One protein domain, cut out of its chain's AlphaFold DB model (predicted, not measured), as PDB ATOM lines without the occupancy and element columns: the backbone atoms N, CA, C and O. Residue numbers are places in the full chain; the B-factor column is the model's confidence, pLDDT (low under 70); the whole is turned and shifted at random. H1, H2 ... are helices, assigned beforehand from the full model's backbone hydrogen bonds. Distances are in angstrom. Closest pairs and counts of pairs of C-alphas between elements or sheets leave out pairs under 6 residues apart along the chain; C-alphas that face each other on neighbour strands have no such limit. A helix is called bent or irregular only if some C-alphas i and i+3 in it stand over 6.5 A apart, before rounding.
ATOM      1  N   ARG A  15      35.793 -36.691 -72.091       57.34
ATOM      2  CA  ARG A  15      36.669 -37.080 -73.216       57.34
ATOM      3  C   ARG A  15      37.236 -38.502 -73.065       57.34
ATOM      4  O   ARG A  15      37.827 -39.017 -74.005       57.34
ATOM      5  N   SER A  16      37.068 -39.132 -71.902       79.73
ATOM      6  CA  SER A  16      37.438 -40.520 -71.637       79.73
ATOM      7  C   SER A  16      36.445 -41.553 -72.179       79.73
ATOM      8  O   SER A  16      36.856 -42.686 -72.390       79.73
ATOM      9  N   ASN A  17      35.183 -41.196 -72.449       89.64
ATOM     10  CA  ASN A  17      34.170 -42.186 -72.820       89.64
ATOM     11  C   ASN A  17      34.383 -42.729 -74.243       89.64
ATOM     12  O   ASN A  17      34.451 -41.969 -75.220       89.64
ATOM     13  N   ILE A  18      34.445 -44.055 -74.368       90.99
ATOM     14  CA  ILE A  18      34.733 -44.751 -75.631       90.99
ATOM     15  C   ILE A  18      33.713 -44.400 -76.724       90.99
ATOM     16  O   ILE A  18      34.104 -44.121 -77.862       90.99
ATOM     17  N   PHE A  19      32.419 -44.372 -76.399       92.59
ATOM     18  CA  PHE A  19      31.344 -44.145 -77.370       92.59
ATOM     19  C   PHE A  19      31.276 -42.690 -77.816       92.59
ATOM     20  O   PHE A  19      31.142 -42.428 -79.009       92.59
ATOM     21  N   CYS A  20      31.487 -41.740 -76.905       89.03
ATOM     22  CA  CYS A  20      31.637 -40.331 -77.268       89.03
ATOM     23  C   CYS A  20      32.833 -40.100 -78.195       89.03
ATOM     24  O   CYS A  20      32.718 -39.383 -79.186       89.03
ATOM     25  N   ASN A  21      33.968 -40.750 -77.923       88.95
ATOM     26  CA  ASN A  21      35.144 -40.679 -78.789       88.95
ATOM     27  C   ASN A  21      34.898 -41.317 -80.162       88.95
ATOM     28  O   ASN A  21      35.395 -40.826 -81.178       88.95
ATOM     29  N   LEU A  22      34.143 -42.416 -80.209       89.54
ATOM     30  CA  LEU A  22      33.755 -43.069 -81.455       89.54
ATOM     31  C   LEU A  22      32.828 -42.179 -82.289       89.54
ATOM     32  O   LEU A  22      33.038 -42.030 -83.492       89.54
ATOM     33  N   LEU A  23      31.866 -41.536 -81.636       86.48
ATOM     34  CA  LEU A  23      30.941 -40.589 -82.243       86.48
ATOM     35  C   LEU A  23      31.671 -39.369 -82.807       86.48
ATOM     36  O   LEU A  23      31.515 -39.034 -83.978       86.48
ATOM     37  N   ASP A  24      32.560 -38.764 -82.018       84.50
ATOM     38  CA  ASP A  24      33.398 -37.639 -82.435       84.50
ATOM     39  C   ASP A  24      34.218 -37.963 -83.694       84.50
ATOM     40  O   ASP A  24      34.351 -37.119 -84.584       84.50
ATOM     41  N   LYS A  25      34.752 -39.190 -83.803       83.91
ATOM     42  CA  LYS A  25      35.501 -39.656 -84.988       83.91
ATOM     43  C   LYS A  25      34.630 -39.781 -86.240       83.91
ATOM     44  O   LYS A  25      35.158 -39.711 -87.351       83.91
ATOM     45  N   ILE A  26      33.326 -39.990 -86.079       82.34
ATOM     46  CA  ILE A  26      32.367 -40.078 -87.185       82.34
ATOM     47  C   ILE A  26      31.936 -38.671 -87.607       82.34
ATOM     48  O   ILE A  26      32.049 -38.333 -88.785       82.34
ATOM     49  N   VAL A  27      31.526 -37.836 -86.647       78.22
ATOM     50  CA  VAL A  27      30.948 -36.503 -86.895       78.22
ATOM     51  C   VAL A  27      31.985 -35.494 -87.395       78.22
ATOM     52  O   VAL A  27      31.683 -34.690 -88.271       78.22
ATOM     53  N   LYS A  28      33.234 -35.537 -86.907       70.92
ATOM     54  CA  LYS A  28      34.295 -34.598 -87.340       70.92
ATOM     55  C   LYS A  28      34.745 -34.798 -88.790       70.92
ATOM     56  O   LYS A  28      35.607 -34.060 -89.266       70.92
ATOM     57  N   ARG A  29      34.214 -35.790 -89.510       64.09
ATOM     58  CA  ARG A  29      34.608 -36.042 -90.894       64.09
ATOM     59  C   ARG A  29      33.927 -35.032 -91.830       64.09
ATOM     60  O   ARG A  29      32.699 -35.005 -91.865       64.09
ATOM     61  N   PRO A  30      34.677 -34.280 -92.660       57.57
ATOM     62  CA  PRO A  30      34.095 -33.306 -93.590       57.57
ATOM     63  C   PRO A  30      33.019 -33.905 -94.507       57.57
ATOM     64  O   PRO A  30      31.995 -33.283 -94.753       57.57
ATOM     65  N   SER A  31      33.208 -35.158 -94.942       58.08
ATOM     66  CA  SER A  31      32.262 -35.871 -95.809       58.08
ATOM     67  C   SER A  31      30.935 -36.246 -95.134       58.08
ATOM     68  O   SER A  31      30.010 -36.635 -95.831       58.08
ATOM     69  N   LEU A  32      30.846 -36.192 -93.800       56.00
ATOM     70  CA  LEU A  32      29.673 -36.594 -93.008       56.00
ATOM     71  C   LEU A  32      29.036 -35.407 -92.265       56.00
ATOM     72  O   LEU A  32      28.220 -35.615 -91.374       56.00
ATOM     73  N   GLN A  33      29.374 -34.163 -92.633       56.80
ATOM     74  CA  GLN A  33      28.796 -32.954 -92.020       56.80
ATOM     75  C   GLN A  33      27.262 -32.884 -92.141       56.80
ATOM     76  O   GLN A  33      26.616 -32.221 -91.335       56.80
ATOM     77  N   PHE A  34      26.679 -33.610 -93.099       59.93
ATOM     78  CA  PHE A  34      25.236 -33.747 -93.295       59.93
ATOM     79  C   PHE A  34      24.772 -35.163 -92.931       59.93
ATOM     80  O   PHE A  34      24.403 -35.934 -93.811       59.93
ATOM     81  N   LEU A  35      24.822 -35.532 -91.646       53.84
ATOM     82  CA  LEU A  35      24.461 -36.884 -91.177       53.84
ATOM     83  C   LEU A  35      23.085 -37.349 -91.679       53.84
ATOM     84  O   LEU A  35      22.962 -38.496 -92.087       53.84
ATOM     85  N   GLY A  36      22.097 -36.450 -91.759       57.88
ATOM     86  CA  GLY A  36      20.764 -36.765 -92.283       57.88
ATOM     87  C   GLY A  36      20.705 -37.165 -93.769       57.88
ATOM     88  O   GLY A  36      19.664 -37.625 -94.222       57.88
ATOM     89  N   GLN A  37      21.789 -37.002 -94.544       59.04
ATOM     90  CA  GLN A  37      21.856 -37.407 -95.959       59.04
ATOM     91  C   GLN A  37      22.517 -38.773 -96.181       59.04
ATOM     92  O   GLN A  37      22.382 -39.345 -97.261       59.04
ATOM     93  N   TRP A  38      23.239 -39.298 -95.191       61.21
ATOM     94  CA  TRP A  38      23.998 -40.537 -95.333       61.21
ATOM     95  C   TRP A  38      23.336 -41.654 -94.533       61.21
ATOM     96  O   TRP A  38      23.158 -41.540 -93.323       61.21
ATOM     97  N   GLY A  39      23.014 -42.763 -95.201       73.36
ATOM     98  CA  GLY A  39      22.562 -43.972 -94.515       73.36
ATOM     99  C   GLY A  39      23.637 -44.518 -93.567       73.36
ATOM    100  O   GLY A  39      24.837 -44.286 -93.755       73.36
ATOM    101  N   TYR A  40      23.215 -45.295 -92.569       78.12
ATOM    102  CA  TYR A  40      24.102 -45.857 -91.548       78.12
ATOM    103  C   TYR A  40      25.305 -46.635 -92.111       78.12
ATOM    104  O   TYR A  40      26.395 -46.613 -91.532       78.12
ATOM    105  N   HIS A  41      25.159 -47.217 -93.305       80.35
ATOM    106  CA  HIS A  41      26.208 -47.892 -94.073       80.35
ATOM    107  C   HIS A  41      27.509 -47.082 -94.231       80.35
ATOM    108  O   HIS A  41      28.592 -47.653 -94.373       80.35
ATOM    109  N   CYS A  42      27.444 -45.746 -94.194       81.61
ATOM    110  CA  CYS A  42      28.616 -44.887 -94.361       81.61
ATOM    111  C   CYS A  42      29.554 -44.877 -93.144       81.61
ATOM    112  O   CYS A  42      30.749 -44.585 -93.282       81.61
ATOM    113  N   TYR A  43      29.037 -45.182 -91.952       83.67
ATOM    114  CA  TYR A  43      29.798 -45.152 -90.702       83.67
ATOM    115  C   TYR A  43      29.771 -46.476 -89.927       83.67
ATOM    116  O   TYR A  43      30.693 -46.727 -89.147       83.67
ATOM    117  N   GLU A  44      28.810 -47.360 -90.194       87.35
ATOM    118  CA  GLU A  44      28.681 -48.682 -89.574       87.35
ATOM    119  C   GLU A  44      29.988 -49.500 -89.590       87.35
ATOM    120  O   GLU A  44      30.438 -49.895 -88.508       87.35
ATOM    121  N   PRO A  45      30.705 -49.683 -90.726       87.68
ATOM    122  CA  PRO A  45      31.926 -50.493 -90.736       87.68
ATOM    123  C   PRO A  45      33.017 -49.967 -89.798       87.68
ATOM    124  O   PRO A  45      33.905 -50.715 -89.388       87.68
ATOM    125  N   ARG A  46      32.999 -48.669 -89.480       87.68
ATOM    126  CA  ARG A  46      33.982 -48.032 -88.594       87.68
ATOM    127  C   ARG A  46      33.639 -48.243 -87.132       87.68
ATOM    128  O   ARG A  46      34.556 -48.504 -86.352       87.68
ATOM    129  N   ILE A  47      32.355 -48.136 -86.785       89.82
ATOM    130  CA  ILE A  47      31.854 -48.468 -85.447       89.82
ATOM    131  C   ILE A  47      32.205 -49.919 -85.154       89.82
ATOM    132  O   ILE A  47      32.937 -50.186 -84.201       89.82
ATOM    133  N   TYR A  48      31.802 -50.819 -86.056       89.65
ATOM    134  CA  TYR A  48      32.070 -52.244 -85.936       89.65
ATOM    135  C   TYR A  48      33.565 -52.525 -85.768       89.65
ATOM    136  O   TYR A  48      33.962 -53.137 -84.784       89.65
ATOM    137  N   ARG A  49      34.431 -52.026 -86.665       90.67
ATOM    138  CA  ARG A  49      35.888 -52.245 -86.561       90.67
ATOM    139  C   ARG A  49      36.477 -51.730 -85.248       90.67
ATOM    140  O   ARG A  49      37.361 -52.379 -84.692       90.67
ATOM    141  N   SER A  50      36.025 -50.571 -84.772       92.27
ATOM    142  CA  SER A  50      36.557 -49.954 -83.551       92.27
ATOM    143  C   SER A  50      36.159 -50.749 -82.312       92.27
ATOM    144  O   SER A  50      37.027 -51.118 -81.525       92.27
ATOM    145  N   LEU A  51      34.871 -51.072 -82.176       94.74
ATOM    146  CA  LEU A  51      34.365 -51.864 -81.057       94.74
ATOM    147  C   LEU A  51      34.880 -53.302 -81.110       94.74
ATOM    148  O   LEU A  51      35.338 -53.811 -80.097       94.74
ATOM    149  N   ALA A  52      34.914 -53.934 -82.285       92.84
ATOM    150  CA  ALA A  52      35.453 -55.281 -82.456       92.84
ATOM    151  C   ALA A  52      36.930 -55.378 -82.056       92.84
ATOM    152  O   ALA A  52      37.349 -56.396 -81.512       92.84
ATOM    153  N   LYS A  53      37.733 -54.331 -82.299       93.87
ATOM    154  CA  LYS A  53      39.133 -54.294 -81.849       93.87
ATOM    155  C   LYS A  53      39.236 -54.306 -80.321       93.87
ATOM    156  O   LYS A  53      40.129 -54.965 -79.802       93.87
ATOM    157  N   ILE A  54      38.342 -53.601 -79.629       94.36
ATOM    158  CA  ILE A  54      38.288 -53.567 -78.162       94.36
ATOM    159  C   ILE A  54      37.764 -54.911 -77.638       94.36
ATOM    160  O   ILE A  54      38.468 -55.617 -76.924       94.36
ATOM    161  N   LEU A  55      36.570 -55.315 -78.080       95.43
ATOM    162  CA  LEU A  55      35.852 -56.508 -77.616       95.43
ATOM    163  C   LEU A  55      36.610 -57.818 -77.863       95.43
ATOM    164  O   LEU A  55      36.427 -58.781 -77.123       95.43
ATOM    165  N   ARG A  56      37.489 -57.868 -78.870       93.41
ATOM    166  CA  ARG A  56      38.333 -59.040 -79.134       93.41
ATOM    167  C   ARG A  56      39.288 -59.361 -77.984       93.41
ATOM    168  O   ARG A  56      39.507 -60.537 -77.721       93.41
ATOM    169  N   TYR A  57      39.849 -58.342 -77.336       93.99
ATOM    170  CA  TYR A  57      40.912 -58.501 -76.335       93.99
ATOM    171  C   TYR A  57      40.497 -58.079 -74.929       93.99
ATOM    172  O   TYR A  57      41.284 -58.219 -74.003       93.99
ATOM    173  N   VAL A  58      39.280 -57.561 -74.772       95.68
ATOM    174  CA  VAL A  58      38.767 -57.139 -73.474       95.68
ATOM    175  C   VAL A  58      38.588 -58.345 -72.541       95.68
ATOM    176  O   VAL A  58      38.056 -59.388 -72.955       95.68
ATOM    177  N   ASP A  59      39.046 -58.194 -71.305       96.79
ATOM    178  CA  ASP A  59      38.758 -59.060 -70.161       96.79
ATOM    179  C   ASP A  59      37.444 -58.631 -69.476       96.79
ATOM    180  O   ASP A  59      36.680 -57.835 -70.028       96.79
ATOM    181  N   LEU A  60      37.129 -59.208 -68.311       97.39
ATOM    182  CA  LEU A  60      35.889 -58.899 -67.595       97.39
ATOM    183  C   LEU A  60      35.873 -57.465 -67.053       97.39
ATOM    184  O   LEU A  60      34.883 -56.768 -67.257       97.39
ATOM    185  N   ASP A  61      36.969 -56.995 -66.453       97.58
ATOM    186  CA  ASP A  61      37.066 -55.632 -65.913       97.58
ATOM    187  C   ASP A  61      36.990 -54.576 -67.024       97.58
ATOM    188  O   ASP A  61      36.277 -53.574 -66.919       97.58
ATOM    189  N   GLY A  62      37.665 -54.813 -68.150       96.65
ATOM    190  CA  GLY A  62      37.554 -53.950 -69.319       96.65
ATOM    191  C   GLY A  62      36.147 -53.961 -69.926       96.65
ATOM    192  O   GLY A  62      35.699 -52.946 -70.465       96.65
ATOM    193  N   PHE A  63      35.430 -55.088 -69.849       97.94
ATOM    194  CA  PHE A  63      34.053 -55.179 -70.328       97.94
ATOM    195  C   PHE A  63      33.081 -54.462 -69.385       97.94
ATOM    196  O   PHE A  63      32.184 -53.768 -69.866       97.94
ATOM    197  N   ASP A  64      33.313 -54.528 -68.071       97.77
ATOM    198  CA  ASP A  64      32.611 -53.732 -67.059       97.77
ATOM    199  C   ASP A  64      32.716 -52.231 -67.357       97.77
ATOM    200  O   ASP A  64      31.707 -51.517 -67.417       97.77
ATOM    201  N   ALA A  65      33.943 -51.767 -67.617       96.49
ATOM    202  CA  ALA A  65      34.220 -50.384 -67.972       96.49
ATOM    203  C   ALA A  65      33.532 -49.988 -69.289       96.49
ATOM    204  O   ALA A  65      32.914 -48.926 -69.361       96.49
ATOM    205  N   LEU A  66      33.567 -50.855 -70.311       96.70
ATOM    206  CA  LEU A  66      32.894 -50.621 -71.593       96.70
ATOM    207  C   LEU A  66      31.375 -50.497 -71.431       96.70
ATOM    208  O   LEU A  66      30.781 -49.585 -72.002       96.70
ATOM    209  N   LEU A  67      30.733 -51.384 -70.665       97.24
ATOM    210  CA  LEU A  67      29.292 -51.310 -70.413       97.24
ATOM    211  C   LEU A  67      28.922 -50.059 -69.614       97.24
ATOM    212  O   LEU A  67      27.947 -49.390 -69.945       97.24
ATOM    213  N   THR A  68      29.725 -49.710 -68.610       96.23
ATOM    214  CA  THR A  68      29.543 -48.487 -67.817       96.23
ATOM    215  C   THR A  68      29.631 -47.242 -68.706       96.23
ATOM    216  O   THR A  68      28.784 -46.351 -68.624       96.23
ATOM    217  N   ASP A  69      30.600 -47.211 -69.622       94.95
ATOM    218  CA  ASP A  69      30.726 -46.156 -70.623       94.95
ATOM    219  C   ASP A  69      29.525 -46.113 -71.578       94.95
ATOM    220  O   ASP A  69      29.059 -45.026 -71.924       94.95
ATOM    221  N   TYR A  70      29.012 -47.266 -72.011       95.12
ATOM    222  CA  TYR A  70      27.840 -47.328 -72.883       95.12
ATOM    223  C   TYR A  70      26.586 -46.791 -72.186       95.12
ATOM    224  O   TYR A  70      25.885 -45.950 -72.750       95.12
ATOM    225  N   ILE A  71      26.332 -47.224 -70.948       94.62
ATOM    226  CA  ILE A  71      25.185 -46.775 -70.148       94.62
ATOM    227  C   ILE A  71      25.242 -45.256 -69.966       94.62
ATOM    228  O   ILE A  71      24.320 -44.546 -70.368       94.62
ATOM    229  N   ALA A  72      26.380 -44.740 -69.491       92.71
ATOM    230  CA  ALA A  72      26.567 -43.307 -69.292       92.71
ATOM    231  C   ALA A  72      26.477 -42.505 -70.604       92.71
ATOM    232  O   ALA A  72      26.091 -41.332 -70.587       92.71
ATOM    233  N   PHE A  73      26.848 -43.109 -71.739       91.97
ATOM    234  CA  PHE A  73      26.677 -42.508 -73.057       91.97
ATOM    235  C   PHE A  73      25.196 -42.365 -73.409       91.97
ATOM    236  O   PHE A  73      24.774 -41.248 -73.699       91.97
ATOM    237  N   VAL A  74      24.413 -43.445 -73.346       90.61
ATOM    238  CA  VAL A  74      22.990 -43.443 -73.732       90.61
ATOM    239  C   VAL A  74      22.160 -42.527 -72.830       90.61
ATOM    240  O   VAL A  74      21.342 -41.755 -73.331       90.61
ATOM    241  N   GLU A  75      22.408 -42.539 -71.519       89.13
ATOM    242  CA  GLU A  75      21.708 -41.664 -70.566       89.13
ATOM    243  C   GLU A  75      21.970 -40.173 -70.838       89.13
ATOM    244  O   GLU A  75      21.096 -39.330 -70.640       89.13
ATOM    245  N   LYS A  76      23.164 -39.828 -71.338       83.89
ATOM    246  CA  LYS A  76      23.556 -38.438 -71.636       83.89
ATOM    247  C   LYS A  76      23.324 -38.030 -73.093       83.89
ATOM    248  O   LYS A  76      23.319 -36.831 -73.388       83.89
ATOM    249  N   SER A  77      23.183 -38.977 -74.023       72.25
ATOM    250  CA  SER A  77      23.161 -38.711 -75.470       72.25
ATOM    251  C   SER A  77      21.839 -38.154 -75.981       72.25
ATOM    252  O   SER A  77      21.825 -37.617 -77.092       72.25
ATOM    253  N   GLY A  78      20.760 -38.235 -75.190       61.67
ATOM    254  CA  GLY A  78      19.395 -37.854 -75.582       61.67
ATOM    255  C   GLY A  78      19.240 -36.457 -76.200       61.67
ATOM    256  O   GLY A  78      18.237 -36.191 -76.851       61.67
ATOM    257  N   TYR A  79      20.242 -35.583 -76.070       53.83
ATOM    258  CA  TYR A  79      20.150 -34.173 -76.455       53.83
ATOM    259  C   TYR A  79      21.136 -33.701 -77.535       53.83
ATOM    260  O   TYR A  79      21.136 -32.513 -77.847       53.83
ATOM    261  N   ARG A  80      22.008 -34.557 -78.094       62.25
ATOM    262  CA  ARG A  80      23.140 -34.054 -78.915       62.25
ATOM    263  C   ARG A  80      22.995 -34.131 -80.431       62.25
ATOM    264  O   ARG A  80      23.642 -33.347 -81.121       62.25
ATOM    265  N   PHE A  81      22.201 -35.060 -80.952       67.74
ATOM    266  CA  PHE A  81      22.120 -35.340 -82.390       67.74
ATOM    267  C   PHE A  81      20.680 -35.618 -82.819       67.74
ATOM    268  O   PHE A  81      19.791 -35.766 -81.979       67.74
ATOM    269  N   GLU A  82      20.460 -35.694 -84.133       76.36
ATOM    270  CA  GLU A  82      19.188 -36.136 -84.703       76.36
ATOM    271  C   GLU A  82      18.802 -37.512 -84.144       76.36
ATOM    272  O   GLU A  82      19.637 -38.412 -84.030       76.36
ATOM    273  N   VAL A  83      17.524 -37.667 -83.787       78.39
ATOM    274  CA  VAL A  83      16.997 -38.878 -83.138       78.39
ATOM    275  C   VAL A  83      17.280 -40.125 -83.975       78.39
ATOM    276  O   VAL A  83      17.728 -41.127 -83.429       78.39
ATOM    277  N   SER A  84      17.092 -40.049 -85.296       80.89
ATOM    278  CA  SER A  84      17.374 -41.146 -86.231       80.89
ATOM    279  C   SER A  84      18.834 -41.596 -86.174       80.89
ATOM    280  O   SER A  84      19.107 -42.778 -85.993       80.89
ATOM    281  N   PHE A  85      19.775 -40.652 -86.247       82.55
ATOM    282  CA  PHE A  85      21.203 -40.954 -86.180       82.55
ATOM    283  C   PHE A  85      21.604 -41.568 -84.835       82.55
ATOM    284  O   PHE A  85      22.376 -42.523 -84.800       82.55
ATOM    285  N   ASN A  86      21.074 -41.042 -83.726       83.49
ATOM    286  CA  ASN A  86      21.327 -41.611 -82.403       83.49
ATOM    287  C   ASN A  86      20.838 -43.062 -82.314       83.49
ATOM    288  O   ASN A  86      21.579 -43.910 -81.820       83.49
ATOM    289  N   LEU A  87      19.635 -43.352 -82.819       85.22
ATOM    290  CA  LEU A  87      19.080 -44.707 -82.841       85.22
ATOM    291  C   LEU A  87      19.965 -45.655 -83.656       85.22
ATOM    292  O   LEU A  87      20.416 -46.662 -83.110       85.22
ATOM    293  N   ASP A  88      20.300 -45.294 -84.897       85.81
ATOM    294  CA  ASP A  88      21.170 -46.099 -85.765       85.81
ATOM    295  C   ASP A  88      22.536 -46.355 -85.113       85.81
ATOM    296  O   ASP A  88      23.019 -47.489 -85.064       85.81
ATOM    297  N   PHE A  89      23.161 -45.312 -84.556       88.57
ATOM    298  CA  PHE A  89      24.450 -45.426 -83.879       88.57
ATOM    299  C   PHE A  89      24.380 -46.384 -82.686       88.57
ATOM    300  O   PHE A  89      25.233 -47.268 -82.551       88.57
ATOM    301  N   THR A  90      23.376 -46.216 -81.818       90.09
ATOM    302  CA  THR A  90      23.202 -47.083 -80.647       90.09
ATOM    303  C   THR A  90      22.930 -48.523 -81.054       90.09
ATOM    304  O   THR A  90      23.526 -49.419 -80.462       90.09
ATOM    305  N   GLU A  91      22.137 -48.753 -82.100       89.97
ATOM    306  CA  GLU A  91      21.809 -50.099 -82.562       89.97
ATOM    307  C   GLU A  91      23.027 -50.819 -83.139       89.97
ATOM    308  O   GLU A  91      23.275 -51.975 -82.806       89.97
ATOM    309  N   ILE A  92      23.868 -50.129 -83.918       89.67
ATOM    310  CA  ILE A  92      25.122 -50.714 -84.416       89.67
ATOM    311  C   ILE A  92      26.058 -51.064 -83.251       89.67
ATOM    312  O   ILE A  92      26.709 -52.116 -83.266       89.67
ATOM    313  N   CYS A  93      26.138 -50.202 -82.231       92.78
ATOM    314  CA  CYS A  93      26.947 -50.467 -81.042       92.78
ATOM    315  C   CYS A  93      26.443 -51.704 -80.290       92.78
ATOM    316  O   CYS A  93      27.238 -52.599 -80.004       92.78
ATOM    317  N   VAL A  94      25.138 -51.780 -80.017       93.44
ATOM    318  CA  VAL A  94      24.520 -52.904 -79.302       93.44
ATOM    319  C   VAL A  94      24.640 -54.195 -80.090       93.44
ATOM    320  O   VAL A  94      25.092 -55.189 -79.529       93.44
ATOM    321  N   ASN A  95      24.323 -54.181 -81.387       92.13
ATOM    322  CA  ASN A  95      24.485 -55.343 -82.255       92.13
ATOM    323  C   ASN A  95      25.930 -55.864 -82.183       92.13
ATOM    324  O   ASN A  95      26.147 -57.053 -81.958       92.13
ATOM    325  N   THR A  96      26.923 -54.965 -82.250       92.73
ATOM    326  CA  THR A  96      28.338 -55.343 -82.127       92.73
ATOM    327  C   THR A  96      28.659 -55.936 -80.750       92.73
ATOM    328  O   THR A  96      29.322 -56.967 -80.677       92.73
ATOM    329  N   ILE A  97      28.193 -55.324 -79.656       95.27
ATOM    330  CA  ILE A  97      28.424 -55.824 -78.290       95.27
ATOM    331  C   ILE A  97      27.809 -57.217 -78.118       95.27
ATOM    332  O   ILE A  97      28.514 -58.152 -77.741       95.27
ATOM    333  N   LEU A  98      26.526 -57.381 -78.447       95.30
ATOM    334  CA  LEU A  98      25.805 -58.647 -78.310       95.30
ATOM    335  C   LEU A  98      26.408 -59.745 -79.186       95.30
ATOM    336  O   LEU A  98      26.598 -60.865 -78.713       95.30
ATOM    337  N   TYR A  99      26.787 -59.421 -80.424       92.49
ATOM    338  CA  TYR A  99      27.498 -60.347 -81.300       92.49
ATOM    339  C   TYR A  99      28.781 -60.872 -80.653       92.49
ATOM    340  O   TYR A  99      29.033 -62.079 -80.642       92.49
ATOM    341  N   TRP A 100      29.595 -59.981 -80.084       93.50
ATOM    342  CA  TRP A 100      30.847 -60.393 -79.461       93.50
ATOM    343  C   TRP A 100      30.636 -61.195 -78.175       93.50
ATOM    344  O   TRP A 100      31.357 -62.168 -77.963       93.50
ATOM    345  N   VAL A 101      29.650 -60.830 -77.356       95.08
ATOM    346  CA  VAL A 101      29.331 -61.531 -76.103       95.08
ATOM    347  C   VAL A 101      28.790 -62.932 -76.385       95.08
ATOM    348  O   VAL A 101      29.380 -63.915 -75.940       95.08
ATOM    349  N   PHE A 102      27.716 -63.038 -77.169       93.22
ATOM    350  CA  PHE A 102      26.994 -64.296 -77.357       93.22
ATOM    351  C   PHE A 102      27.607 -65.182 -78.446       93.22
ATOM    352  O   PHE A 102      27.752 -66.383 -78.240       93.22
ATOM    353  N   ALA A 103      27.983 -64.613 -79.597       89.70
ATOM    354  CA  ALA A 103      28.391 -65.406 -80.760       89.70
ATOM    355  C   ALA A 103      29.906 -65.582 -80.926       89.70
ATOM    356  O   ALA A 103      30.336 -66.537 -81.571       89.70
ATOM    357  N   ARG A 104      30.736 -64.673 -80.392       90.21
ATOM    358  CA  ARG A 104      32.205 -64.774 -80.516       90.21
ATOM    359  C   ARG A 104      32.897 -65.285 -79.264       90.21
ATOM    360  O   ARG A 104      33.768 -66.136 -79.396       90.21
ATOM    361  N   LYS A 105      32.576 -64.733 -78.091       90.09
ATOM    362  CA  LYS A 105      33.162 -65.169 -76.819       90.09
ATOM    363  C   LYS A 105      32.429 -66.385 -76.263       90.09
ATOM    364  O   LYS A 105      33.098 -67.333 -75.880       90.09
ATOM    365  N   GLY A 106      31.092 -66.350 -76.206       87.79
ATOM    366  CA  GLY A 106      30.296 -67.451 -75.647       87.79
ATOM    367  C   GLY A 106      30.662 -67.775 -74.193       87.79
ATOM    368  O   GLY A 106      30.530 -68.917 -73.767       87.79
ATOM    369  N   ASN A 107      31.174 -66.788 -73.449       94.53
ATOM    370  CA  ASN A 107      31.595 -66.957 -72.064       94.53
ATOM    371  C   ASN A 107      30.442 -66.531 -71.119       94.53
ATOM    372  O   ASN A 107      30.013 -65.373 -71.201       94.53
ATOM    373  N   PRO A 108      29.972 -67.427 -70.227       96.98
ATOM    374  CA  PRO A 108      28.950 -67.148 -69.215       96.98
ATOM    375  C   PRO A 108      29.188 -65.879 -68.387       96.98
ATOM    376  O   PRO A 108      28.254 -65.101 -68.203       96.98
ATOM    377  N   ASP A 109      30.427 -65.615 -67.974       98.07
ATOM    378  CA  ASP A 109      30.780 -64.500 -67.086       98.07
ATOM    379  C   ASP A 109      30.485 -63.139 -67.740       98.07
ATOM    380  O   ASP A 109      30.006 -62.201 -67.103       98.07
ATOM    381  N   PHE A 110      30.712 -63.032 -69.055       98.26
ATOM    382  CA  PHE A 110      30.395 -61.821 -69.818       98.26
ATOM    383  C   PHE A 110      28.882 -61.608 -69.928       98.26
ATOM    384  O   PHE A 110      28.415 -60.468 -69.907       98.26
ATOM    385  N   VAL A 111      28.108 -62.690 -70.055       98.02
ATOM    386  CA  VAL A 111      26.641 -62.618 -70.117       98.02
ATOM    387  C   VAL A 111      26.072 -62.214 -68.761       98.02
ATOM    388  O   VAL A 111      25.224 -61.325 -68.701       98.02
ATOM    389  N   GLU A 112      26.554 -62.826 -67.682       97.88
ATOM    390  CA  GLU A 112      26.145 -62.481 -66.324       97.88
ATOM    391  C   GLU A 112      26.455 -61.017 -66.008       97.88
ATOM    392  O   GLU A 112      25.582 -60.296 -65.522       97.88
ATOM    393  N   LEU A 113      27.650 -60.537 -66.369       98.23
ATOM    394  CA  LEU A 113      28.019 -59.139 -66.174       98.23
ATOM    395  C   LEU A 113      27.124 -58.180 -66.973       98.23
ATOM    396  O   LEU A 113      26.684 -57.159 -66.440       98.23
ATOM    397  N   LEU A 114      26.809 -58.520 -68.230       98.18
ATOM    398  CA  LEU A 114      25.888 -57.743 -69.062       98.18
ATOM    399  C   LEU A 114      24.505 -57.642 -68.418       98.18
ATOM    400  O   LEU A 114      23.947 -56.545 -68.346       98.18
ATOM    401  N   LEU A 115      23.954 -58.757 -67.938       97.58
ATOM    402  CA  LEU A 115      22.649 -58.779 -67.280       97.58
ATOM    403  C   LEU A 115      22.672 -58.001 -65.970       97.58
ATOM    404  O   LEU A 115      21.795 -57.172 -65.755       97.58
ATOM    405  N   LYS A 116      23.699 -58.186 -65.138       96.81
ATOM    406  CA  LYS A 116      23.867 -57.449 -63.882       96.81
ATOM    407  C   LYS A 116      23.888 -55.937 -64.106       96.81
ATOM    408  O   LYS A 116      23.213 -55.206 -63.389       96.81
ATOM    409  N   LYS A 117      24.619 -55.465 -65.123       96.70
ATOM    410  CA  LYS A 117      24.718 -54.033 -65.462       96.70
ATOM    411  C   LYS A 117      23.445 -53.444 -66.056       96.70
ATOM    412  O   LYS A 117      23.242 -52.240 -65.962       96.70
ATOM    413  N   THR A 118      22.618 -54.268 -66.694       95.86
ATOM    414  CA  THR A 118      21.418 -53.813 -67.415       95.86
ATOM    415  C   THR A 118      20.111 -54.214 -66.734       95.86
ATOM    416  O   THR A 118      19.035 -53.920 -67.253       95.86
ATOM    417  N   LYS A 119      20.196 -54.854 -65.562       94.15
ATOM    418  CA  LYS A 119      19.088 -55.461 -64.816       94.15
ATOM    419  C   LYS A 119      17.921 -54.497 -64.612       94.15
ATOM    420  O   LYS A 119      16.776 -54.865 -64.852       94.15
ATOM    421  N   ASP A 120      18.210 -53.255 -64.239       93.14
ATOM    422  CA  ASP A 120      17.197 -52.229 -63.953       93.14
ATOM    423  C   ASP A 120      16.383 -51.802 -65.182       93.14
ATOM    424  O   ASP A 120      15.268 -51.303 -65.045       93.14
ATOM    425  N   TYR A 121      16.877 -52.080 -66.389       93.91
ATOM    426  CA  TYR A 121      16.190 -51.756 -67.639       93.91
ATOM    427  C   TYR A 121      15.414 -52.950 -68.220       93.91
ATOM    428  O   TYR A 121      14.607 -52.772 -69.128       93.91
ATOM    429  N   VAL A 122      15.594 -54.174 -67.699       90.73
ATOM    430  CA  VAL A 122      15.008 -55.410 -68.267       90.73
ATOM    431  C   VAL A 122      13.475 -55.404 -68.259       90.73
ATOM    432  O   VAL A 122      12.855 -56.094 -69.072       90.73
ATOM    433  N   GLN A 123      12.832 -54.642 -67.372       88.96
ATOM    434  CA  GLN A 123      11.369 -54.562 -67.339       88.96
ATOM    435  C   GLN A 123      10.788 -53.832 -68.556       88.96
ATOM    436  O   GLN A 123       9.736 -54.233 -69.059       88.96
ATOM    437  N   ASP A 124      11.485 -52.813 -69.057       90.81
ATOM    438  CA  ASP A 124      11.056 -52.030 -70.208       90.81
ATOM    439  C   ASP A 124      11.766 -52.505 -71.482       90.81
ATOM    440  O   ASP A 124      12.880 -52.097 -71.803       90.81
ATOM    441  N   ARG A 125      11.075 -53.344 -72.262       90.47
ATOM    442  CA  ARG A 125      11.571 -53.841 -73.559       90.47
ATOM    443  C   ARG A 125      11.821 -52.729 -74.587       90.47
ATOM    444  O   ARG A 125      12.506 -52.985 -75.575       90.47
ATOM    445  N   SER A 126      11.247 -51.539 -74.398       88.41
ATOM    446  CA  SER A 126      11.449 -50.392 -75.287       88.41
ATOM    447  C   SER A 126      12.681 -49.558 -74.922       88.41
ATOM    448  O   SER A 126      13.154 -48.779 -75.750       88.41
ATOM    449  N   CYS A 127      13.249 -49.758 -73.729       90.83
ATOM    450  CA  CYS A 127      14.429 -49.040 -73.276       90.83
ATOM    451  C   CYS A 127      15.676 -49.460 -74.073       90.83
ATOM    452  O   CYS A 127      16.004 -50.643 -74.181       90.83
ATOM    453  N   ASN A 128      16.437 -48.483 -74.577       87.53
ATOM    454  CA  ASN A 128      17.685 -48.733 -75.319       87.53
ATOM    455  C   ASN A 128      18.772 -49.413 -74.470       87.53
ATOM    456  O   ASN A 128      19.681 -50.031 -75.018       87.53
ATOM    457  N   LEU A 129      18.675 -49.317 -73.141       94.02
ATOM    458  CA  LEU A 129      19.590 -49.960 -72.196       94.02
ATOM    459  C   LEU A 129      19.173 -51.387 -71.828       94.02
ATOM    460  O   LEU A 129      19.956 -52.115 -71.220       94.02
ATOM    461  N   ALA A 130      17.983 -51.829 -72.241       94.29
ATOM    462  CA  ALA A 130      17.520 -53.196 -72.047       94.29
ATOM    463  C   ALA A 130      18.135 -54.133 -73.105       94.29
ATOM    464  O   ALA A 130      17.447 -54.707 -73.954       94.29
ATOM    465  N   LEU A 131      19.466 -54.266 -73.063       95.81
ATOM    466  CA  LEU A 131      20.276 -54.912 -74.101       95.81
ATOM    467  C   LEU A 131      19.839 -56.344 -74.410       95.81
ATOM    468  O   LEU A 131      19.900 -56.766 -75.561       95.81
ATOM    469  N   ILE A 132      19.349 -57.079 -73.410       95.16
ATOM    470  CA  ILE A 132      18.914 -58.468 -73.586       95.16
ATOM    471  C   ILE A 132      17.704 -58.622 -74.523       95.16
ATOM    472  O   ILE A 132      17.497 -59.692 -75.094       95.16
ATOM    473  N   TRP A 133      16.920 -57.558 -74.714       94.50
ATOM    474  CA  TRP A 133      15.779 -57.544 -75.632       94.50
ATOM    475  C   TRP A 133      16.129 -57.047 -77.029       94.50
ATOM    476  O   TRP A 133      15.314 -57.180 -77.943       94.50
ATOM    477  N   ARG A 134      17.326 -56.480 -77.208       92.78
ATOM    478  CA  ARG A 134      17.795 -56.004 -78.507       92.78
ATOM    479  C   ARG A 134      18.195 -57.190 -79.374       92.78
ATOM    480  O   ARG A 134      18.606 -58.243 -78.881       92.78
ATOM    481  N   THR A 135      18.034 -57.034 -80.678       90.82
ATOM    482  CA  THR A 135      18.420 -58.062 -81.638       90.82
ATOM    483  C   THR A 135      19.856 -57.841 -82.089       90.82
ATOM    484  O   THR A 135      20.393 -56.736 -82.047       90.82
ATOM    485  N   PHE A 136      20.508 -58.917 -82.513       90.76
ATOM    486  CA  PHE A 136      21.805 -58.833 -83.170       90.76
ATOM    487  C   PHE A 136      21.897 -59.840 -84.311       90.76
ATOM    488  O   PHE A 136      21.120 -60.801 -84.383       90.76
ATOM    489  N   THR A 137      22.846 -59.619 -85.217       85.28
ATOM    490  CA  THR A 137      23.022 -60.456 -86.405       85.28
ATOM    491  C   THR A 137      24.270 -61.330 -86.228       85.28
ATOM    492  O   THR A 137      25.387 -60.828 -86.348       85.28
ATOM    493  N   PRO A 138      24.137 -62.640 -85.944       69.03
ATOM    494  CA  PRO A 138      25.293 -63.521 -85.731       69.03
ATOM    495  C   PRO A 138      26.088 -63.798 -87.018       69.03
ATOM    496  O   PRO A 138      27.262 -64.156 -86.971       69.03
ATOM    497  N   VAL A 139      25.456 -63.634 -88.178       64.69
ATOM    498  CA  VAL A 139      26.103 -63.684 -89.489       64.69
ATOM    499  C   VAL A 139      25.904 -62.318 -90.112       64.69
ATOM    500  O   VAL A 139      24.768 -61.887 -90.255       64.69
ATOM    501  N   TYR A 140      26.981 -61.628 -90.471       53.03
ATOM    502  CA  TYR A 140      26.901 -60.287 -91.044       53.03
ATOM    503  C   TYR A 140      26.284 -60.339 -92.457       53.03
ATOM    504  O   TYR A 140      27.009 -60.404 -93.447       53.03
ATOM    505  N   CYS A 141      24.949 -60.422 -92.562       49.95
ATOM    506  CA  CYS A 141      24.205 -60.399 -93.825       49.95
ATOM    507  C   CYS A 141      22.676 -60.234 -93.608       49.95
ATOM    508  O   CYS A 141      22.103 -61.045 -92.881       49.95
ATOM    509  N   PRO A 142      21.960 -59.297 -94.269       51.78
ATOM    510  CA  PRO A 142      22.421 -58.091 -94.954       51.78
ATOM    511  C   PRO A 142      22.167 -56.797 -94.150       51.78
ATOM    512  O   PRO A 142      22.506 -55.724 -94.637       51.78
ATOM    513  N   SER A 143      21.579 -56.857 -92.948       56.65
ATOM    514  CA  SER A 143      21.290 -55.662 -92.140       56.65
ATOM    515  C   SER A 143      21.515 -55.910 -90.644       56.65
ATOM    516  O   SER A 143      20.924 -56.858 -90.114       56.65
ATOM    517  N   PRO A 144      22.279 -55.047 -89.939       57.38
ATOM    518  CA  PRO A 144      22.409 -55.100 -88.480       57.38
ATOM    519  C   PRO A 144      21.083 -54.796 -87.762       57.38
ATOM    520  O   PRO A 144      20.935 -55.105 -86.586       57.38
ATOM    521  N   LEU A 145      20.107 -54.212 -88.468       61.50
ATOM    522  CA  LEU A 145      18.772 -53.893 -87.948       61.50
ATOM    523  C   LEU A 145      17.815 -55.095 -88.006       61.50
ATOM    524  O   LEU A 145      16.660 -55.010 -87.595       61.50
ATOM    525  N   SER A 146      18.278 -56.217 -88.556       68.16
ATOM    526  CA  SER A 146      17.574 -57.493 -88.542       68.16
ATOM    527  C   SER A 146      18.384 -58.495 -87.735       68.16
ATOM    528  O   SER A 146      19.603 -58.597 -87.888       68.16
ATOM    529  N   GLY A 147      17.723 -59.247 -86.867       82.88
ATOM    530  CA  GLY A 147      18.445 -60.159 -86.004       82.88
ATOM    531  C   GLY A 147      17.551 -61.008 -85.131       82.88
ATOM    532  O   GLY A 147      16.329 -61.033 -85.265       82.88
ATOM    533  N   ILE A 148      18.210 -61.701 -84.223       88.74
ATOM    534  CA  ILE A 148      17.608 -62.557 -83.210       88.74
ATOM    535  C   ILE A 148      17.952 -61.994 -81.840       88.74
ATOM    536  O   ILE A 148      18.991 -61.353 -81.669       88.74
TER     537      ILE A 148
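This is residues 15 to 148 of the 295 residues of a protein of Homo sapiens (UniProt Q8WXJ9). The long helix H4 runs through the middle of a rounded, compact body, with H2 beside it, H3 and H5 side by side on another flank, and H1 packed steeply on H3. Residues 122 to 148, a tail with no named element, fold back across H4. The printed part has 134 residues, with five named helices, H1 to H5 in chain order, and no named strand: all helix. The radius of gyration of the C-alphas is 14.3 A, and the spans are 42 by 31 by 28 A.

H1, residues 18 to 27, touches residues 66 to 73 alone of H3, residues 60 to 77; the closest C-alphas, of Phe 19 and Tyr 70, are 6.5 A apart, at a steep tilt of 52 degrees. H2, residues 44 to 57, touches H4, residues 83 to 105, the same way at 34.8 degrees, only just a shallow tilt; the closest C-alphas, of Tyr 48 and Thr 96, are 6.2 A apart. H3, H4 and H5, residues 108 to 121, form an up and down bundle, each running against the one before. H3 touches H5 with residues 60 to 68 alone, the closest C-alphas, of Leu 60 and Phe 110, being 6.6 A apart. H4 and H5 only just touch, only at the corner, with 3 pairs of C-alphas within 8 A, the closest those of Val 101 and Phe 110 at 6.4 A. H1 and H2 are apart from H5. Every O i to N i+4 pair is within hydrogen-bond range in H1 and H3, against 9 of 10 in H2, 17 of 19 in H4 and 8 of 10 in H5.

H1 begins at C-alpha 18 (34.733, -44.751, -75.631). H3 is 25.1 A long and H4 31.5 A. H5 is irregular, C-alphas 117 and 120 being 7.9 A apart, and ends at C-alpha 121 (16.190, -51.756, -67.639).

The C-alphas farthest apart, of Pro 30 and Pro 108, are 42.0 A apart. The printed part has no cut, and the link from H1 to H2 is long, 16 residues. The pLDDT is under 70 at residue 15 and residues 29 to 38, 78 to 81 and 138 to 146.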